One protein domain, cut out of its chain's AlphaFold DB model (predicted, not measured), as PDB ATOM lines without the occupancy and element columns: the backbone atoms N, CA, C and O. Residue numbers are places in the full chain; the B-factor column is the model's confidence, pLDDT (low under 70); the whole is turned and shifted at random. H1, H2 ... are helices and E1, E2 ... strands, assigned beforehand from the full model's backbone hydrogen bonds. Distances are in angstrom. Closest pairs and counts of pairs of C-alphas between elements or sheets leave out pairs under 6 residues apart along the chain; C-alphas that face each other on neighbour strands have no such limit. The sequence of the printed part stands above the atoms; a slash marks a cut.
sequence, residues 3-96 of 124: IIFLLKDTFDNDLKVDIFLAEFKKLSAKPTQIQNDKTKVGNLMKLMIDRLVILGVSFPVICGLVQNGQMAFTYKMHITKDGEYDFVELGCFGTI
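AT A GLANCE: This is residues 3 to 96 of the 124 residues of an uncharacterized protein of Choanephora cucurbitarum (UniProt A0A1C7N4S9). A twisted wall of five strands has one long helix, H1, along one face, and its other face is bare. The length of the model is drawn out by two long links: the one between E1 and E2, residues 7 to 19, reaches out at one end, and the one between E2 and H1, residues 25 to 36, swings round at the other, where residues 30 to 36 stick out. The 94 printed residues hold, along the chain, E1, E2, H1, E3, E4 and E5; the sheet is mixed, in the order E1, E2, E3, E4, E5, and the class is mixed, helices and strands. The whole is only just compact, close to loose, with a radius of gyration of the C-alphas of 14.4 A, and elongated, with spans of 44 by 27 by 20 A.

IN THESE COORDINATES: E1, residues 3 to 6, begins with C-alpha 3 at (-4.126, 14.689, -20.544). E2 is residues 20 to 24. H1, residues 37 to 54, runs 25.8 A from C-alpha 37 at (-3.844, 19.683, -9.134). E3, residues 61 to 67, is 20.3 A long. E4, residues 71 to 81, is 31.8 A long, and E5, residues 84 to 94, is 31.2 A long and ends with C-alpha 94 at (-19.626, 13.186, -8.820).

HOW THE PARTS SIT: E1, an edge strand, forms an antiparallel hairpin with E2 at 156 degrees, with N 4 and O 22 2.9 A apart. E2 and E3 are parallel at 14 degrees, with N 65 and O 21 2.8 A apart. E2, H1 and E3 form a strand-helix-strand unit, two parallel neighbour strands with a helix between them in the chain, and its crossover is right-handed. E3, E4 and E5 form a meander, each strand the antiparallel neighbour of the one before. In the hairpin E3 and E4, at 158 degrees, N 64 and O 75 are 2.8 A apart; in the hairpin E4 and E5, at 163 degrees, N 90 and O 74 are 2.8 A apart. E5 is the other edge strand, and E1 and E5 are apart. H1 is on the sheet at a height over the sheet of 7.1 A, and H1 and the sheet form two layers, a helix on one face of a sheet. It lies over E3 and E4 and runs along the strands, at 24 degrees to E3 on the local plane. The closest C-alphas of H1 and E3 are those of Met 45 and Ile 62, 6.1 A apart. In H1, 13 of 14 O i to N i+4 pairs are within hydrogen-bond range.

THE WHOLE: The two C-alphas farthest apart, those of Asn 13 and Lys 30, are 45.7 A apart. The printed part has no cut. The links from E1 to E2 and from E2 to H1 are long, that from H1 to E3 is short, and those from E3 to E4 and from E4 to E5 are tight. The mean pLDDT of the printed part is 74.0, and residues 3 to 35 are under 70.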
ATOM      1  N   ILE A   3      -3.552  13.373 -20.274       42.06
ATOM      2  CA  ILE A   3      -4.126  14.689 -20.544       42.06
ATOM      3  C   ILE A   3      -4.791  14.580 -21.910       42.06
ATOM      4  O   ILE A   3      -4.124  14.247 -22.890       42.06
ATOM      5  N   ILE A   4      -6.099  14.811 -21.963       46.22
ATOM      6  CA  ILE A   4      -6.840  14.900 -23.220       46.22
ATOM      7  C   ILE A   4      -7.006  16.381 -23.546       46.22
ATOM      8  O   ILE A   4      -7.475  17.150 -22.710       46.22
ATOM      9  N   PHE A   5      -6.617  16.764 -24.759       45.69
ATOM     10  CA  PHE A   5      -6.885  18.082 -25.318       45.69
ATOM     11  C   PHE A   5      -7.956  17.921 -26.393       45.69
ATOM     12  O   PHE A   5      -7.695  17.341 -27.446       45.69
ATOM     13  N   LEU A   6      -9.147  18.458 -26.152       40.72
ATOM     14  CA  LEU A   6     -10.046  18.830 -27.232       40.72
ATOM     15  C   LEU A   6      -9.546  20.195 -27.731       40.72
ATOM     16  O   LEU A   6      -9.971  21.228 -27.220       40.72
ATOM     17  N   LEU A   7      -8.554  20.209 -28.635       37.97
ATOM     18  CA  LEU A   7      -8.087  21.460 -29.246       37.97
ATOM     19  C   LEU A   7      -9.073  21.867 -30.322       37.97
ATOM     20  O   LEU A   7      -9.479  21.063 -31.162       37.97
ATOM     21  N   LYS A   8      -9.497  23.115 -30.222       38.41
ATOM     22  CA  LYS A   8     -10.627  23.645 -30.937       38.41
ATOM     23  C   LYS A   8     -10.426  25.205 -30.861       38.41
ATOM     24  O   LYS A   8     -10.305  25.706 -29.751       38.41
ATOM     25  N   ASP A   9     -10.257  25.943 -31.973       42.81
ATOM     26  CA  ASP A   9     -10.034  27.412 -32.114       42.81
ATOM     27  C   ASP A   9     -10.686  27.958 -33.424       42.81
ATOM     28  O   ASP A   9     -10.876  27.168 -34.351       42.81
ATOM     29  N   THR A  10     -11.020  29.258 -33.537       38.66
ATOM     30  CA  THR A  10     -11.793  29.836 -34.672       38.66
ATOM     31  C   THR A  10     -10.930  30.480 -35.765       38.66
ATOM     32  O   THR A  10     -10.445  31.596 -35.609       38.66
ATOM     33  N   PHE A  11     -10.809  29.804 -36.912       51.19
ATOM     34  CA  PHE A  11     -10.056  30.269 -38.093       51.19
ATOM     35  C   PHE A  11     -10.919  31.066 -39.092       51.19
ATOM     36  O   PHE A  11     -12.137  30.882 -39.127       51.19
ATOM     37  N   ASP A  12     -10.265  31.843 -39.974       50.97
ATOM     38  CA  ASP A  12     -10.805  32.805 -40.973       50.97
ATOM     39  C   ASP A  12     -11.962  32.333 -41.891       50.97
ATOM     40  O   ASP A  12     -12.536  33.136 -42.622       50.97
ATOM     41  N   ASN A  13     -12.327  31.049 -41.867       51.22
ATOM     42  CA  ASN A  13     -13.462  30.466 -42.595       51.22
ATOM     43  C   ASN A  13     -14.605  30.060 -41.632       51.22
ATOM     44  O   ASN A  13     -15.102  28.936 -41.714       51.22
ATOM     45  N   ASP A  14     -14.977  30.928 -40.682       54.91
ATOM     46  CA  ASP A  14     -16.060  30.717 -39.690       54.91
ATOM     47  C   ASP A  14     -15.938  29.434 -38.828       54.91
ATOM     48  O   ASP A  14     -16.922  28.926 -38.279       54.91
ATOM     49  N   LEU A  15     -14.730  28.879 -38.675       42.66
ATOM     50  CA  LEU A  15     -14.520  27.544 -38.096       42.66
ATOM     51  C   LEU A  15     -14.631  27.549 -36.554       42.66
ATOM     52  O   LEU A  15     -13.642  27.310 -35.881       42.66
ATOM     53  N   LYS A  16     -15.814  27.835 -35.986       47.78
ATOM     54  CA  LYS A  16     -16.071  28.012 -34.535       47.78
ATOM     55  C   LYS A  16     -15.776  26.791 -33.673       47.78
ATOM     56  O   LYS A  16     -16.575  25.855 -33.585       47.78
ATOM     57  N   VAL A  17     -14.641  26.823 -32.998       47.34
ATOM     58  CA  VAL A  17     -14.011  25.656 -32.384       47.34
ATOM     59  C   VAL A  17     -13.302  26.234 -31.091       47.34
ATOM     60  O   VAL A  17     -12.811  27.355 -31.138       47.34
ATOM     61  N   ASP A  18     -13.381  25.589 -29.896       51.66
ATOM     62  CA  ASP A  18     -13.070  26.118 -28.510       51.66
ATOM     63  C   ASP A  18     -12.381  25.130 -27.486       51.66
ATOM     64  O   ASP A  18     -12.898  24.046 -27.204       51.66
ATOM     65  N   ILE A  19     -11.198  25.448 -26.917       58.06
ATOM     66  CA  ILE A  19     -10.310  24.435 -26.272       58.06
ATOM     67  C   ILE A  19     -10.771  23.925 -24.887       58.06
ATOM     68  O   ILE A  19     -10.937  24.698 -23.941       58.06
ATOM     69  N   PHE A  20     -10.783  22.594 -24.712       62.56
ATOM     70  CA  PHE A  20     -11.004  21.904 -23.430       62.56
ATOM     71  C   PHE A  20      -9.856  20.936 -23.065       62.56
ATOM     72  O   PHE A  20      -9.548  19.999 -23.804       62.56
ATOM     73  N   LEU A  21      -9.224  21.151 -21.905       64.88
ATOM     74  CA  LEU A  21      -8.191  20.293 -21.305       64.88
ATOM     75  C   LEU A  21      -8.799  19.392 -20.226       64.88
ATOM     76  O   LEU A  21      -9.510  19.882 -19.356       64.88
ATOM     77  N   ALA A  22      -8.455  18.104 -20.200       65.56
ATOM     78  CA  ALA A  22      -8.907  17.182 -19.157       65.56
ATOM     79  C   ALA A  22      -7.775  16.305 -18.594       65.56
ATOM     80  O   ALA A  22      -7.125  15.571 -19.340       65.56
ATOM     81  N   GLU A  23      -7.566  16.346 -17.272       67.56
ATOM     82  CA  GLU A  23      -6.644  15.462 -16.546       67.56
ATOM     83  C   GLU A  23      -7.407  14.306 -15.877       67.56
ATOM     84  O   GLU A  23      -8.148  14.500 -14.907       67.56
ATOM     85  N   PHE A  24      -7.168  13.081 -16.358       67.81
ATOM     86  CA  PHE A  24      -7.763  11.866 -15.800       67.81
ATOM     87  C   PHE A  24      -6.768  11.088 -14.932       67.81
ATOM     88  O   PHE A  24      -5.731  10.606 -15.409       67.81
ATOM     89  N   LYS A  25      -7.116  10.902 -13.652       66.50
ATOM     90  CA  LYS A  25      -6.353  10.076 -12.708       66.50
ATOM     91  C   LYS A  25      -6.932   8.673 -12.572       66.50
ATOM     92  O   LYS A  25      -8.143   8.471 -12.569       66.50
ATOM     93  N   LYS A  26      -6.044   7.687 -12.413       65.06
ATOM     94  CA  LYS A  26      -6.432   6.310 -12.079       65.06
ATOM     95  C   LYS A  26      -7.052   6.286 -10.677       65.06
ATOM     96  O   LYS A  26      -6.539   6.944  -9.772       65.06
ATOM     97  N   LEU A  27      -8.105   5.490 -10.491       60.22
ATOM     98  CA  LEU A  27      -8.680   5.211  -9.173       60.22
ATOM     99  C   LEU A  27      -7.580   4.806  -8.175       60.22
ATOM    100  O   LEU A  27      -6.693   4.014  -8.504       60.22
ATOM    101  N   SER A  28      -7.638   5.378  -6.972       60.75
ATOM    102  CA  SER A  28      -6.658   5.187  -5.889       60.75
ATOM    103  C   SER A  28      -5.212   5.617  -6.206       60.75
ATOM    104  O   SER A  28      -4.277   5.184  -5.527       60.75
ATOM    105  N   ALA A  29      -4.993   6.494  -7.194       62.53
ATOM    106  CA  ALA A  29      -3.695   7.140  -7.394       62.53
ATOM    107  C   ALA A  29      -3.336   8.027  -6.186       62.53
ATOM    108  O   ALA A  29      -3.974   9.050  -5.940       62.53
ATOM    109  N   LYS A  30      -2.296   7.644  -5.435       59.06
ATOM    110  CA  LYS A  30      -1.769   8.454  -4.325       59.06
ATOM    111  C   LYS A  30      -1.222   9.794  -4.850       59.06
ATOM    112  O   LYS A  30      -0.598   9.796  -5.913       59.06
ATOM    113  N   PRO A  31      -1.369  10.913  -4.115       59.97
ATOM    114  CA  PRO A  31      -0.667  12.154  -4.435       59.97
ATOM    115  C   PRO A  31       0.853  11.948  -4.342       59.97
ATOM    116  O   PRO A  31       1.396  11.753  -3.260       59.97
ATOM    117  N   THR A  32       1.542  11.964  -5.484       59.88
ATOM    118  CA  THR A  32       3.007  11.801  -5.590       59.88
ATOM    119  C   THR A  32       3.746  13.118  -5.837       59.88
ATOM    120  O   THR A  32       4.950  13.115  -6.081       59.88
ATOM    121  N   GLN A  33       3.038  14.249  -5.830       58.72
ATOM    122  CA  GLN A  33       3.548  15.546  -6.271       58.72
ATOM    123  C   GLN A  33       3.282  16.626  -5.222       58.72
ATOM    124  O   GLN A  33       2.200  16.685  -4.649       58.72
ATOM    125  N   ILE A  34       4.273  17.500  -5.032       61.12
ATOM    126  CA  ILE A  34       4.266  18.611  -4.063       61.12
ATOM    127  C   ILE A  34       3.200  19.668  -4.414       61.12
ATOM    128  O   ILE A  34       2.642  20.317  -3.536       61.12
ATOM    129  N   GLN A  35       2.903  19.836  -5.705       65.12
ATOM    130  CA  GLN A  35       1.929  20.804  -6.206       65.12
ATOM    131  C   GLN A  35       0.506  20.214  -6.220       65.12
ATOM    132  O   GLN A  35       0.305  19.069  -6.639       65.12
ATOM    133  N   ASN A  36      -0.489  21.018  -5.834       76.75
ATOM    134  CA  ASN A  36      -1.912  20.678  -5.945       76.75
ATOM    135  C   ASN A  36      -2.379  20.709  -7.417       76.75
ATOM    136  O   ASN A  36      -1.859  21.464  -8.238       76.75
ATOM    137  N   ASP A  37      -3.370  19.891  -7.761       77.88
ATOM    138  CA  ASP A  37      -3.844  19.683  -9.134       77.88
ATOM    139  C   ASP A  37      -4.514  20.930  -9.721       77.88
ATOM    140  O   ASP A  37      -4.242  21.289 -10.864       77.88
ATOM    141  N   LYS A  38      -5.282  21.668  -8.907       83.06
ATOM    142  CA  LYS A  38      -5.863  22.965  -9.295       83.06
ATOM    143  C   LYS A  38      -4.789  23.960  -9.762       83.06
ATOM    144  O   LYS A  38      -4.994  24.676 -10.735       83.06
ATOM    145  N   THR A  39      -3.608  23.952  -9.135       85.06
ATOM    146  CA  THR A  39      -2.472  24.800  -9.536       85.06
ATOM    147  C   THR A  39      -1.781  24.294 -10.809       85.06
ATOM    148  O   THR A  39      -1.303  25.102 -11.598       85.06
ATOM    149  N   LYS A  40      -1.737  22.975 -11.053       84.88
ATOM    150  CA  LYS A  40      -1.196  22.411 -12.308       84.88
ATOM    151  C   LYS A  40      -2.077  22.773 -13.492       84.88
ATOM    152  O   LYS A  40      -1.565  23.251 -14.497       84.88
ATOM    153  N   VAL A  41      -3.389  22.580 -13.355       86.19
ATOM    154  CA  VAL A  41      -4.356  22.934 -14.397       86.19
ATOM    155  C   VAL A  41      -4.389  24.442 -14.623       86.19
ATOM    156  O   VAL A  41      -4.313  24.844 -15.777       86.19
ATOM    157  N   GLY A  42      -4.336  25.278 -13.579       89.25
ATOM    158  CA  GLY A  42      -4.136  26.724 -13.743       89.25
ATOM    159  C   GLY A  42      -2.882  27.065 -14.566       89.25
ATOM    160  O   GLY A  42      -2.975  27.771 -15.568       89.25
ATOM    161  N   ASN A  43      -1.719  26.497 -14.224       90.25
ATOM    162  CA  ASN A  43      -0.477  26.719 -14.978       90.25
ATOM    163  C   ASN A  43      -0.561  26.233 -16.441       90.25
ATOM    164  O   ASN A  43      -0.030  26.889 -17.336       90.25
ATOM    165  N   LEU A  44      -1.213  25.093 -16.695       88.62
ATOM    166  CA  LEU A  44      -1.403  24.541 -18.041       88.62
ATOM    167  C   LEU A  44      -2.364  25.394 -18.876       88.62
ATOM    168  O   LEU A  44      -2.049  25.711 -20.020       88.62
ATOM    169  N   MET A  45      -3.495  25.813 -18.302       89.00
ATOM    170  CA  MET A  45      -4.466  26.690 -18.961       89.00
ATOM    171  C   MET A  45      -3.838  28.047 -19.292       89.00
ATOM    172  O   MET A  45      -3.991  28.513 -20.418       89.00
ATOM    173  N   LYS A  46      -3.030  28.618 -18.384       92.12
ATOM    174  CA  LYS A  46      -2.266  29.842 -18.658       92.12
ATOM    175  C   LYS A  46      -1.305  29.653 -19.836       92.12
ATOM    176  O   LYS A  46      -1.347  30.431 -20.779       92.12
ATOM    177  N   LEU A  47      -0.503  28.583 -19.840       90.56
ATOM    178  CA  LEU A  47       0.410  28.264 -20.951       90.56
ATOM    179  C   LEU A  47      -0.306  28.037 -22.294       90.56
ATOM    180  O   LEU A  47       0.315  28.181 -23.347       90.56
ATOM    181  N   MET A  48      -1.584  27.653 -22.276       86.69
ATOM    182  CA  MET A  48      -2.404  27.495 -23.479       86.69
ATOM    183  C   MET A  48      -2.978  28.836 -23.947       86.69
ATOM    184  O   MET A  48      -2.895  29.125 -25.136       86.69
ATOM    185  N   ILE A  49      -3.447  29.687 -23.028       88.12
ATOM    186  CA  ILE A  49      -3.815  31.081 -23.318       88.12
ATOM    187  C   ILE A  49      -2.633  31.847 -23.916       88.12
ATOM    188  O   ILE A  49      -2.780  32.451 -24.974       88.12
ATOM    189  N   ASP A  50      -1.455  31.772 -23.290       90.12
ATOM    190  CA  ASP A  50      -0.236  32.447 -23.754       90.12
ATOM    191  C   ASP A  50       0.073  32.101 -25.222       90.12
ATOM    192  O   ASP A  50       0.454  32.961 -26.012       90.12
ATOM    193  N   ARG A  51      -0.138  30.834 -25.608       86.94
ATOM    194  CA  ARG A  51       0.042  30.359 -26.987       86.94
ATOM    195  C   ARG A  51      -1.034  30.869 -27.938       86.94
ATOM    196  O   ARG A  51      -0.692  31.201 -29.065       86.94
ATOM    197  N   LEU A  52      -2.295  30.944 -27.512       83.00
ATOM    198  CA  LEU A  52      -3.372  31.499 -28.336       83.00
ATOM    199  C   LEU A  52      -3.162  32.996 -28.618       83.00
ATOM    200  O   LEU A  52      -3.318  33.414 -29.762       83.00
ATOM    201  N   VAL A  53      -2.701  33.778 -27.633       85.88
ATOM    202  CA  VAL A  53      -2.312  35.189 -27.850       85.88
ATOM    203  C   VAL A  53      -1.169  35.298 -28.864       85.88
ATOM    204  O   VAL A  53      -1.240  36.105 -29.785       85.88
ATOM    205  N   ILE A  54      -0.135  34.456 -28.744       86.69
ATOM    206  CA  ILE A  54       0.995  34.414 -29.694       86.69
ATOM    207  C   ILE A  54       0.542  34.024 -31.117       86.69
ATOM    208  O   ILE A  54       1.170  34.440 -32.088       86.69
ATOM    209  N   LEU A  55      -0.545  33.259 -31.249       81.94
ATOM    210  CA  LEU A  55      -1.167  32.897 -32.529       81.94
ATOM    211  C   LEU A  55      -2.163  33.951 -33.056       81.94
ATOM    212  O   LEU A  55      -2.680  33.783 -34.156       81.94
ATOM    213  N   GLY A  56      -2.405  35.041 -32.318       80.00
ATOM    214  CA  GLY A  56      -3.262  36.159 -32.734       80.00
ATOM    215  C   GLY A  56      -4.722  36.087 -32.271       80.00
ATOM    216  O   GLY A  56      -5.502  36.982 -32.597       80.00
ATOM    217  N   VAL A  57      -5.109  35.074 -31.489       79.06
ATOM    218  CA  VAL A  57      -6.479  34.938 -30.970       79.06
ATOM    219  C   VAL A  57      -6.765  36.053 -29.966       79.06
ATOM    220  O   VAL A  57      -6.139  36.124 -28.909       79.06
ATOM    221  N   SER A  58      -7.725  36.920 -30.290       75.62
ATOM    222  CA  SER A  58      -7.980  38.164 -29.549       75.62
ATOM    223  C   SER A  58      -8.623  37.960 -28.172       75.62
ATOM    224  O   SER A  58      -8.360  38.732 -27.256       75.62
ATOM    225  N   PHE A  59      -9.455  36.923 -28.018       78.00
ATOM    226  CA  PHE A  59     -10.217  36.648 -26.791       78.00
ATOM    227  C   PHE A  59     -10.096  35.168 -26.378       78.00
ATOM    228  O   PHE A  59     -11.069  34.415 -26.446       78.00
ATOM    229  N   PRO A  60      -8.892  34.705 -25.994       82.81
ATOM    230  CA  PRO A  60      -8.638  33.294 -25.730       82.81
ATOM    231  C   PRO A  60      -9.318  32.827 -24.438       82.81
ATOM    232  O   PRO A  60      -9.026  33.310 -23.341       82.81
ATOM    233  N   VAL A  61     -10.184  31.823 -24.572       84.19
ATOM    234  CA  VAL A  61     -10.829  31.118 -23.459       84.19
ATOM    235  C   VAL A  61     -10.382  29.660 -23.479       84.19
ATOM    236  O   VAL A  61     -10.477  28.992 -24.506       84.19
ATOM    237  N   ILE A  62      -9.919  29.155 -22.336       83.88
ATOM    238  CA  ILE A  62      -9.596  27.736 -22.144       83.88
ATOM    239  C   ILE A  62     -10.522  27.167 -21.073       83.88
ATOM    240  O   ILE A  62     -10.661  27.749 -19.995       83.88
ATOM    241  N   CYS A  63     -11.097  25.997 -21.335       84.50
ATOM    242  CA  CYS A  63     -11.827  25.209 -20.347       84.50
ATOM    243  C   CYS A  63     -10.962  24.051 -19.820       84.50
ATOM    244  O   CYS A  63     -10.134  23.493 -20.540       84.50
ATOM    245  N   GLY A  64     -11.142  23.692 -18.550       82.94
ATOM    246  CA  GLY A  64     -10.368  22.663 -17.856       82.94
ATOM    247  C   GLY A  64     -11.251  21.681 -17.087       82.94
ATOM    248  O   GLY A  64     -12.285  22.068 -16.552       82.94
ATOM    249  N   LEU A  65     -10.823  20.424 -16.987       84.00
ATOM    250  CA  LEU A  65     -11.435  19.372 -16.176       84.00
ATOM    251  C   LEU A  65     -10.360  18.649 -15.352       84.00
ATOM    252  O   LEU A  65      -9.410  18.098 -15.905       84.00
ATOM    253  N   VAL A  66     -10.534  18.598 -14.032       83.44
ATOM    254  CA  VAL A  66      -9.716  17.780 -13.119       83.44
ATOM    255  C   VAL A  66     -10.575  16.646 -12.574       83.44
ATOM    256  O   VAL A  66     -11.556  16.914 -11.883       83.44
ATOM    257  N   GLN A  67     -10.194  15.388 -12.814       78.75
ATOM    258  CA  GLN A  67     -10.868  14.231 -12.220       78.75
ATOM    259  C   GLN A  67      -9.980  13.528 -11.184       78.75
ATOM    260  O   GLN A  67      -8.980  12.895 -11.527       78.75
ATOM    261  N   ASN A  68     -10.392  13.559  -9.910       74.69
ATOM    262  CA  ASN A  68      -9.677  12.901  -8.803       74.69
ATOM    263  C   ASN A  68     -10.134  11.447  -8.533       74.69
ATOM    264  O   ASN A  68      -9.670  10.811  -7.590       74.69
ATOM    265  N   GLY A  69     -11.038  10.916  -9.364       70.38
ATOM    266  CA  GLY A  69     -11.554   9.543  -9.289       70.38
ATOM    267  C   GLY A  69     -12.852   9.371  -8.487       70.38
ATOM    268  O   GLY A  69     -13.459   8.306  -8.569       70.38
ATOM    269  N   GLN A  70     -13.294  10.397  -7.753       75.69
ATOM    270  CA  GLN A  70     -14.644  10.465  -7.165       75.69
ATOM    271  C   GLN A  70     -15.392  11.738  -7.569       75.69
ATOM    272  O   GLN A  70     -16.599  11.690  -7.784       75.69
ATOM    273  N   MET A  71     -14.668  12.852  -7.699       83.12
ATOM    274  CA  MET A  71     -15.180  14.148  -8.128       83.12
ATOM    275  C   MET A  71     -14.480  14.604  -9.411       83.12
ATOM    276  O   MET A  71     -13.293  14.327  -9.635       83.12
ATOM    277  N   ALA A  72     -15.238  15.315 -10.236       84.44
ATOM    278  CA  ALA A  72     -14.789  16.053 -11.400       84.44
ATOM    279  C   ALA A  72     -15.030  17.548 -11.153       84.44
ATOM    280  O   ALA A  72     -16.125  17.936 -10.752       84.44
ATOM    281  N   PHE A  73     -14.008  18.370 -11.382       86.00
ATOM    282  CA  PHE A  73     -14.039  19.823 -11.201       86.00
ATOM    283  C   PHE A  73     -13.829  20.492 -12.558       86.00
ATOM    284  O   PHE A  73     -12.848  20.172 -13.236       86.00
ATOM    285  N   THR A  74     -14.716  21.404 -12.948       86.56
ATOM    286  CA  THR A  74     -14.611  22.176 -14.193       86.56
ATOM    287  C   THR A  74     -14.088  23.584 -13.939       86.56
ATOM    288  O   THR A  74     -14.417  24.215 -12.938       86.56
ATOM    289  N   TYR A  75     -13.282  24.090 -14.869       88.12
ATOM    290  CA  TYR A  75     -12.632  25.396 -14.790       88.12
ATOM    291  C   TYR A  75     -12.754  26.168 -16.105       88.12
ATOM    292  O   TYR A  75     -12.738  25.563 -17.176       88.12
ATOM    293  N   LYS A  76     -12.783  27.500 -16.024       88.12
ATOM    294  CA  LYS A  76     -12.526  28.427 -17.136       88.12
ATOM    295  C   LYS A  76     -11.305  29.266 -16.793       88.12
ATOM    296  O   LYS A  76     -11.137  29.670 -15.646       88.12
ATOM    297  N   MET A  77     -10.486  29.560 -17.794       89.50
ATOM    298  CA  MET A  77      -9.519  30.646 -17.729       89.50
ATOM    299  C   MET A  77      -9.687  31.547 -18.950       89.50
ATOM    300  O   MET A  77      -9.936  31.054 -20.052       89.50
ATOM    301  N   HIS A  78      -9.553  32.855 -18.747       88.06
ATOM    302  CA  HIS A  78      -9.496  33.854 -19.813       88.06
ATOM    303  C   HIS A  78      -8.625  35.043 -19.387       88.06
ATOM    304  O   HIS A  78      -8.310  35.191 -18.204       88.06
ATOM    305  N   ILE A  79      -8.218  35.873 -20.347       88.12
ATOM    306  CA  ILE A  79      -7.517  37.134 -20.074       88.12
ATOM    307  C   ILE A  79      -8.548  38.218 -19.757       88.12
ATOM    308  O   ILE A  79      -9.509  38.381 -20.507       88.12
ATOM    309  N   THR A  80      -8.328  38.978 -18.682       87.69
ATOM    310  CA  THR A  80      -9.109  40.187 -18.363       87.69
ATOM    311  C   THR A  80      -8.375  41.466 -18.773       87.69
ATOM    312  O   THR A  80      -9.016  42.430 -19.188       87.69
ATOM    313  N   LYS A  81      -7.038  41.482 -18.658       84.25
ATOM    314  CA  LYS A  81      -6.106  42.549 -19.080       84.25
ATOM    315  C   LYS A  81      -4.738  41.932 -19.388       84.25
ATOM    316  O   LYS A  81      -4.481  40.805 -18.977       84.25
ATOM    317  N   ASP A  82      -3.826  42.662 -20.028       81.69
ATOM    318  CA  ASP A  82      -2.468  42.165 -20.311       81.69
ATOM    319  C   ASP A  82      -1.756  41.637 -19.050       81.69
ATOM    320  O   ASP A  82      -1.475  42.376 -18.106       81.69
ATOM    321  N   GLY A  83      -1.467  40.330 -19.033       82.62
ATOM    322  CA  GLY A  83      -0.850  39.636 -17.897       82.62
ATOM    323  C   GLY A  83      -1.793  39.287 -16.733       82.62
ATOM    324  O   GLY A  83      -1.347  38.658 -15.771       82.62
ATOM    325  N   GLU A  84      -3.077  39.637 -16.814       90.00
ATOM    326  CA  GLU A  84      -4.109  39.356 -15.814       90.00
ATOM    327  C   GLU A  84      -5.053  38.247 -16.316       90.00
ATOM    328  O   GLU A  84      -5.725  38.384 -17.340       90.00
ATOM    329  N   TYR A  85      -5.082  37.128 -15.587       92.19
ATOM    330  CA  TYR A  85      -5.816  35.915 -15.952       92.19
ATOM    331  C   TYR A  85      -6.864  35.632 -14.879       92.19
ATOM    332  O   TYR A  85      -6.503  35.382 -13.726       92.19
ATOM    333  N   ASP A  86      -8.140  35.621 -15.251       92.25
ATOM    334  CA  ASP A  86      -9.198  35.142 -14.363       92.25
ATOM    335  C   ASP A  86      -9.345  33.621 -14.500       92.25
ATOM    336  O   ASP A  86      -9.357  33.089 -15.612       92.25
ATOM    337  N   PHE A  87      -9.425  32.921 -13.365       91.50
ATOM    338  CA  PHE A  87      -9.410  31.461 -13.257       91.50
ATOM    339  C   PHE A  87     -10.527  30.982 -12.327       91.50
ATOM    340  O   PHE A  87     -10.371  30.898 -11.105       91.50
ATOM    341  N   VAL A  88     -11.661  30.645 -12.935       89.56
ATOM    342  CA  VAL A  88     -12.927  30.367 -12.250       89.56
ATOM    343  C   VAL A  88     -13.187  28.867 -12.217       89.56
ATOM    344  O   VAL A  88     -13.020  28.176 -13.220       89.56
ATOM    345  N   GLU A  89     -13.639  28.358 -11.073       88.81
ATOM    346  CA  GLU A  89     -14.210  27.013 -10.962       88.81
ATOM    347  C   GLU A  89     -15.690  27.084 -11.360       88.81
ATOM    348  O   GLU A  89     -16.473  27.762 -10.703       88.81
ATOM    349  N   LEU A  90     -16.057  26.437 -12.468       84.50
ATOM    350  CA  LEU A  90     -17.412  26.489 -13.030       84.50
ATOM    351  C   LEU A  90     -18.386  25.549 -12.313       84.50
ATOM    352  O   LEU A  90     -19.594  25.766 -12.335       84.50
ATOM    353  N   GLY A  91     -17.869  24.477 -11.714       82.56
ATOM    354  CA  GLY A  91     -18.680  23.468 -11.052       82.56
ATOM    355  C   GLY A  91     -17.868  22.274 -10.564       82.56
ATOM    356  O   GLY A  91     -16.710  22.068 -10.934       82.56
ATOM    357  N   CYS A  92     -18.507  21.467  -9.723       85.62
ATOM    358  CA  CYS A  92     -17.945  20.239  -9.181       85.62
ATOM    359  C   CYS A  92     -19.054  19.188  -9.068       85.62
ATOM    360  O   CYS A  92     -20.116  19.467  -8.513       85.62
ATOM    361  N   PHE A  93     -18.825  17.989  -9.605       83.69
ATOM    362  CA  PHE A  93     -19.822  16.918  -9.650       83.69
ATOM    363  C   PHE A  93     -19.207  15.529  -9.446       83.69
ATOM    364  O   PHE A  93     -18.009  15.314  -9.640       83.69
ATOM    365  N   GLY A  94     -20.038  14.574  -9.022       82.38
ATOM    366  CA  GLY A  94     -19.626  13.186  -8.820       82.38
ATOM    367  C   GLY A  94     -19.284  12.494 -10.141       82.38
ATOM    368  O   GLY A  94     -19.983  12.649 -11.139       82.38
ATOM    369  N   THR A  95     -18.208  11.713 -10.159       78.69
ATOM    370  CA  THR A  95     -17.793  10.964 -11.354       78.69
ATOM    371  C   THR A  95     -18.657   9.726 -11.550       78.69
ATOM    372  O   THR A  95     -18.849   8.961 -10.602       78.69
ATOM    373  N   ILE A  96     -19.069   9.466 -12.791       80.56
ATOM    374  CA  ILE A  96     -19.789   8.247 -13.173       80.56
ATOM    375  C   ILE A  96     -18.820   7.057 -13.121       80.56
ATOM    376  O   ILE A  96     -17.895   6.965 -13.928       80.56
TER     377      ILE A  96